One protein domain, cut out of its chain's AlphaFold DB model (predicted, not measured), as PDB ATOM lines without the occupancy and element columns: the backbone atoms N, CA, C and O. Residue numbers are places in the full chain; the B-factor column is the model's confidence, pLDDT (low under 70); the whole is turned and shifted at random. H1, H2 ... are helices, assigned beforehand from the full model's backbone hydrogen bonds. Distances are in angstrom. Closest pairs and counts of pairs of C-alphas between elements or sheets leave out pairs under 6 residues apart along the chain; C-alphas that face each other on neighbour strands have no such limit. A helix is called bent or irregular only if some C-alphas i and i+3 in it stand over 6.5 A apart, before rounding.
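This is residues 19 to 65 of the 210 residues of an uncharacterized protein of Methylobacterium aquaticum (UniProt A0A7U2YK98). Two helices that do not pack on each other make a wide, open V, with a short arm, H1, and a much longer arm, H2, and a stretched link of four residues at the corner. Nothing folds back on either arm, and the long arm H2 makes most of the length. The printed part has 47 residues with two named helices, in the order H1, H2, and no named strand; the class is all helix. The whole is extended, with a radius of gyration of the C-alphas of 18.8 A, and the C-alphas span 58 by 22 by 13 A.

The printed part begins at Glu 19. H1 is residues 21 to 33, from C-alpha 21 at (186.795, 213.272, 256.486) to C-alpha 33 at (202.255, 221.843, 252.118), 18.2 A from first to last C-alpha. H1 is neither bent nor irregular, but only just: C-alphas 29 and 32 are 6.3 A apart. H2 is residues 38 to 64, 38.8 A from first to last C-alpha, and its last C-alpha, of Asn 64, is at (232.674, 202.390, 225.815).

H1 and H2 are apart, with no C-alpha of the one within 8 A of the other. A tight link of four residues, 34 to 37, joins them. In H2 every O i to N i+4 pair is within hydrogen-bond range; in H1 7 of 9 are.

The C-alphas farthest apart, those of Asp 20 and Asn 64, are 58.6 A from each other. Residues 19 to 65, of which 21 to 33 belong to H1 and 38 to 64 to H2, stand free: within 10 A of each of their C-alphas there is no C-alpha from 8 or more residues further along the chain in either direction. The printed part has no cut and no long link. The mean pLDDT of the printed part is 89.4, and no printed residue is under 70.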
ATOM      1  N   GLU A  19     188.478 211.275 264.368       79.44
ATOM      2  CA  GLU A  19     188.882 211.674 263.015       79.44
ATOM      3  C   GLU A  19     187.697 211.754 262.042       79.44
ATOM      4  O   GLU A  19     186.954 210.789 261.856       79.44
ATOM      5  N   ASP A  20     187.594 212.886 261.344       85.06
ATOM      6  CA  ASP A  20     186.568 213.151 260.332       85.06
ATOM      7  C   ASP A  20     187.165 213.256 258.924       85.06
ATOM      8  O   ASP A  20     188.355 213.527 258.751       85.06
ATOM      9  N   PHE A  21     186.336 213.150 257.879       83.69
ATOM     10  CA  PHE A  21     186.795 213.272 256.486       83.69
ATOM     11  C   PHE A  21     187.558 214.577 256.203       83.69
ATOM     12  O   PHE A  21     188.564 214.566 255.492       83.69
ATOM     13  N   ALA A  22     187.119 215.697 256.785       86.69
ATOM     14  CA  ALA A  22     187.804 216.983 256.656       86.69
ATOM     15  C   ALA A  22     189.151 217.012 257.403       86.69
ATOM     16  O   ALA A  22     190.078 217.705 256.983       86.69
ATOM     17  N   SER A  23     189.284 216.264 258.503       86.06
ATOM     18  CA  SER A  23     190.555 216.099 259.218       86.06
ATOM     19  C   SER A  23     191.546 215.286 258.382       86.06
ATOM     20  O   SER A  23     192.641 215.766 258.086       86.06
ATOM     21  N   ILE A  24     191.115 214.131 257.863       86.69
ATOM     22  CA  ILE A  24     191.925 213.264 256.991       86.69
ATOM     23  C   ILE A  24     192.351 214.012 255.722       86.69
ATOM     24  O   ILE A  24     193.523 213.983 255.341       86.69
ATOM     25  N   GLY A  25     191.425 214.736 255.084       89.31
ATOM     26  CA  GLY A  25     191.715 215.552 253.906       89.31
ATOM     27  C   GLY A  25     192.796 216.596 254.183       89.31
ATOM     28  O   GLY A  25     193.755 216.706 253.417       89.31
ATOM     29  N   ARG A  26     192.710 217.307 255.314       89.62
ATOM     30  CA  ARG A  26     193.744 218.258 255.755       89.62
ATOM     31  C   ARG A  26     195.064 217.574 256.103       89.62
ATOM     32  O   ARG A  26     196.115 218.128 255.806       89.62
ATOM     33  N   ALA A  27     195.047 216.374 256.678       87.75
ATOM     34  CA  ALA A  27     196.266 215.631 256.993       87.75
ATOM     35  C   ALA A  27     197.031 215.206 255.726       87.75
ATOM     36  O   ALA A  27     198.254 215.361 255.661       87.75
ATOM     37  N   VAL A  28     196.310 214.721 254.707       88.31
ATOM     38  CA  VAL A  28     196.884 214.287 253.423       88.31
ATOM     39  C   VAL A  28     197.341 215.484 252.588       88.31
ATOM     40  O   VAL A  28     198.462 215.480 252.089       88.31
ATOM     41  N   THR A  29     196.517 216.528 252.467       90.75
ATOM     42  CA  THR A  29     196.863 217.746 251.702       90.75
ATOM     43  C   THR A  29     197.885 218.627 252.418       90.75
ATOM     44  O   THR A  29     198.701 219.283 251.777       90.75
ATOM     45  N   GLY A  30     197.916 218.594 253.750       87.75
ATOM     46  CA  GLY A  30     198.908 219.291 254.562       87.75
ATOM     47  C   GLY A  30     200.291 218.638 254.519       87.75
ATOM     48  O   GLY A  30     201.289 219.299 254.785       87.75
ATOM     49  N   ALA A  31     200.398 217.351 254.169       86.12
ATOM     50  CA  ALA A  31     201.685 216.667 254.051       86.12
ATOM     51  C   ALA A  31     202.642 217.287 253.007       86.12
ATOM     52  O   ALA A  31     203.790 217.531 253.384       86.12
ATOM     53  N   PRO A  32     202.218 217.580 251.761       85.38
ATOM     54  CA  PRO A  32     203.048 218.300 250.792       85.38
ATOM     55  C   PRO A  32     203.187 219.799 251.098       85.38
ATOM     56  O   PRO A  32     204.192 220.391 250.727       85.38
ATOM     57  N   ALA A  33     202.220 220.413 251.791       83.56
ATOM     58  CA  ALA A  33     202.255 221.843 252.118       83.56
ATOM     59  C   ALA A  33     203.183 222.196 253.300       83.56
ATOM     60  O   ALA A  33     203.506 223.365 253.513       83.56
ATOM     61  N   ARG A  34     203.604 221.210 254.103       83.88
ATOM     62  CA  ARG A  34     204.497 221.426 255.249       83.88
ATOM     63  C   ARG A  34     205.924 221.732 254.795       83.88
ATOM     64  O   ARG A  34     206.486 221.012 253.970       83.88
ATOM     65  N   THR A  35     206.539 222.739 255.424       80.00
ATOM     66  CA  THR A  35     207.974 222.999 255.259       80.00
ATOM     67  C   THR A  35     208.777 221.766 255.651       80.00
ATOM     68  O   THR A  35     208.486 221.083 256.640       80.00
ATOM     69  N   ARG A  36     209.755 221.431 254.819       87.19
ATOM     70  CA  ARG A  36     210.451 220.161 254.912       87.19
ATOM     71  C   ARG A  36     211.681 220.286 255.800       87.19
ATOM     72  O   ARG A  36     212.432 221.253 255.706       87.19
ATOM     73  N   SER A  37     211.892 219.300 256.670       89.62
ATOM     74  CA  SER A  37     213.052 219.292 257.562       89.62
ATOM     75  C   SER A  37     214.358 219.223 256.765       89.62
ATOM     76  O   SER A  37     214.414 218.637 255.682       89.62
ATOM     77  N   ARG A  38     215.442 219.780 257.324       90.19
ATOM     78  CA  ARG A  38     216.784 219.713 256.714       90.19
ATOM     79  C   ARG A  38     217.206 218.270 256.411       90.19
ATOM     80  O   ARG A  38     217.789 218.015 255.367       90.19
ATOM     81  N   ALA A  39     216.829 217.323 257.273       92.44
ATOM     82  CA  ALA A  39     217.085 215.898 257.075       92.44
ATOM     83  C   ALA A  39     216.450 215.342 255.787       92.44
ATOM     84  O   ALA A  39     217.073 214.537 255.102       92.44
ATOM     85  N   TRP A  40     215.244 215.789 255.420       93.31
ATOM     86  CA  TRP A  40     214.620 215.359 254.168       93.31
ATOM     87  C   TRP A  40     215.371 215.887 252.950       93.31
ATOM     88  O   TRP A  40     215.570 215.141 252.000       93.31
ATOM     89  N   TRP A  41     215.824 217.143 252.988       93.25
ATOM     90  CA  TRP A  41     216.622 217.712 251.901       93.25
ATOM     91  C   TRP A  41     217.975 217.020 251.759       93.25
ATOM     92  O   TRP A  41     218.400 216.778 250.637       93.25
ATOM     93  N   ILE A  42     218.614 216.632 252.867       94.69
ATOM     94  CA  ILE A  42     219.850 215.837 252.843       94.69
ATOM     95  C   ILE A  42     219.590 214.460 252.221       94.69
ATOM     96  O   ILE A  42     220.328 214.045 251.333       94.69
ATOM     97  N   ALA A  43     218.525 213.767 252.634       94.62
ATOM     98  CA  ALA A  43     218.165 212.469 252.065       94.62
ATOM     99  C   ALA A  43     217.814 212.570 250.570       94.62
ATOM    100  O   ALA A  43     218.238 211.733 249.778       94.62
ATOM    101  N   PHE A  44     217.083 213.615 250.172       94.31
ATOM    102  CA  PHE A  44     216.726 213.875 248.779       94.31
ATOM    103  C   PHE A  44     217.958 214.209 247.931       94.31
ATOM    104  O   PHE A  44     218.146 213.619 246.872       94.31
ATOM    105  N   ALA A  45     218.840 215.085 248.418       94.81
ATOM    106  CA  ALA A  45     220.100 215.405 247.753       94.81
ATOM    107  C   ALA A  45     221.005 214.170 247.633       94.81
ATOM    108  O   ALA A  45     221.596 213.954 246.579       94.81
ATOM    109  N   GLY A  46     221.059 213.325 248.667       96.62
ATOM    110  CA  GLY A  46     221.753 212.039 248.619       96.62
ATOM    111  C   GLY A  46     221.178 211.113 247.546       96.62
ATOM    112  O   GLY A  46     221.926 210.608 246.714       96.62
ATOM    113  N   ALA A  47     219.854 210.949 247.498       94.38
ATOM    114  CA  ALA A  47     219.185 210.139 246.479       94.38
ATOM    115  C   ALA A  47     219.434 210.667 245.053       94.38
ATOM    116  O   ALA A  47     219.774 209.889 244.161       94.38
ATOM    117  N   CYS A  48     219.336 211.984 244.838       95.50
ATOM    118  CA  CYS A  48     219.672 212.620 243.563       95.50
ATOM    119  C   CYS A  48     221.158 212.471 243.209       95.50
ATOM    120  O   CYS A  48     221.484 212.279 242.041       95.50
ATOM    121  N   GLY A  49     222.053 212.522 244.197       96.31
ATOM    122  CA  GLY A  49     223.485 212.297 244.010       96.31
ATOM    123  C   GLY A  49     223.782 210.879 243.528       96.31
ATOM    124  O   GLY A  49     224.471 210.712 242.525       96.31
ATOM    125  N   LEU A  50     223.203 209.859 244.173       95.19
ATOM    126  CA  LEU A  50     223.337 208.466 243.732       95.19
ATOM    127  C   LEU A  50     222.739 208.253 242.335       95.19
ATOM    128  O   LEU A  50     223.345 207.572 241.510       95.19
ATOM    129  N   LEU A  51     221.589 208.870 242.047       94.00
ATOM    130  CA  LEU A  51     220.993 208.835 240.711       94.00
ATOM    131  C   LEU A  51     221.901 209.505 239.664       94.00
ATOM    132  O   LEU A  51     222.025 209.004 238.551       94.00
ATOM    133  N   GLY A  52     222.572 210.601 240.025       94.94
ATOM    134  CA  GLY A  52     223.552 211.280 239.178       94.94
ATOM    135  C   GLY A  52     224.774 210.410 238.888       94.94
ATOM    136  O   GLY A  52     225.167 210.281 237.732       94.94
ATOM    137  N   VAL A  53     225.327 209.746 239.909       95.50
ATOM    138  CA  VAL A  53     226.420 208.775 239.729       95.50
ATOM    139  C   VAL A  53     225.983 207.650 238.794       95.50
ATOM    140  O   VAL A  53     226.709 207.330 237.858       95.50
ATOM    141  N   PHE A  54     224.780 207.103 238.989       91.44
ATOM    142  CA  PHE A  54     224.215 206.080 238.108       91.44
ATOM    143  C   PHE A  54     224.058 206.567 236.656       91.44
ATOM    144  O   PHE A  54     224.394 205.845 235.722       91.44
ATOM    145  N   ALA A  55     223.604 207.802 236.439       91.94
ATOM    146  CA  ALA A  55     223.482 208.368 235.096       91.94
ATOM    147  C   ALA A  55     224.849 208.563 234.413       91.94
ATOM    148  O   ALA A  55     224.987 208.284 233.223       91.94
ATOM    149  N   VAL A  56     225.870 209.001 235.159       93.75
ATOM    150  CA  VAL A  56     227.238 209.168 234.640       93.75
ATOM    151  C   VAL A  56     227.864 207.818 234.295       93.75
ATOM    152  O   VAL A  56     228.432 207.671 233.212       93.75
ATOM    153  N   THR A  57     227.739 206.815 235.168       90.06
ATOM    154  CA  THR A  57     228.253 205.466 234.882       90.06
ATOM    155  C   THR A  57     227.524 204.830 233.706       90.06
ATOM    156  O   THR A  57     228.152 204.160 232.887       90.06
ATOM    157  N   LEU A  58     226.225 205.100 233.556       88.69
ATOM    158  CA  LEU A  58     225.462 204.655 232.402       88.69
ATOM    159  C   LEU A  58     225.919 205.330 231.104       88.69
ATOM    160  O   LEU A  58     226.112 204.651 230.100       88.69
ATOM    161  N   ALA A  59     226.144 206.644 231.112       88.81
ATOM    162  CA  ALA A  59     226.689 207.345 229.952       88.81
ATOM    163  C   ALA A  59     228.070 206.790 229.562       88.81
ATOM    164  O   ALA A  59     228.331 206.546 228.384       88.81
ATOM    165  N   TRP A  60     228.927 206.514 230.550       88.88
ATOM    166  CA  TRP A  60     230.235 205.896 230.327       88.88
ATOM    167  C   TRP A  60     230.128 204.501 229.694       88.88
ATOM    168  O   TRP A  60     230.872 204.192 228.761       88.88
ATOM    169  N   LEU A  61     229.173 203.684 230.150       86.88
ATOM    170  CA  LEU A  61     228.882 202.364 229.585       86.88
ATOM    171  C   LEU A  61     228.419 202.454 228.127       86.88
ATOM    172  O   LEU A  61     228.875 201.683 227.289       86.88
ATOM    173  N   LEU A  62     227.536 203.400 227.800       84.62
ATOM    174  CA  LEU A  62     227.009 203.549 226.439       84.62
ATOM    175  C   LEU A  62     228.083 204.007 225.439       84.62
ATOM    176  O   LEU A  62     228.010 203.640 224.268       84.62
ATOM    177  N   LEU A  63     229.081 204.772 225.894       85.06
ATOM    178  CA  LEU A  63     230.197 205.239 225.060       85.06
ATOM    179  C   LEU A  63     231.265 204.160 224.831       85.06
ATOM    180  O   LEU A  63     231.777 204.030 223.724       85.06
ATOM    181  N   ASN A  64     231.604 203.392 225.868       83.38
ATOM    182  CA  ASN A  64     232.674 202.390 225.815       83.38
ATOM    183  C   ASN A  64     232.170 200.969 225.493       83.38
ATOM    184  O   ASN A  64     232.960 200.076 225.191       83.38
ATOM    185  N   GLY A  65     230.854 200.756 225.541       81.38
ATOM    186  CA  GLY A  65     230.197 199.483 225.276       81.38
ATOM    187  C   GLY A  65     230.094 198.552 226.490       81.38
ATOM    188  O   GLY A  65     230.695 198.752 227.544       81.38
TER     189      GLY A  65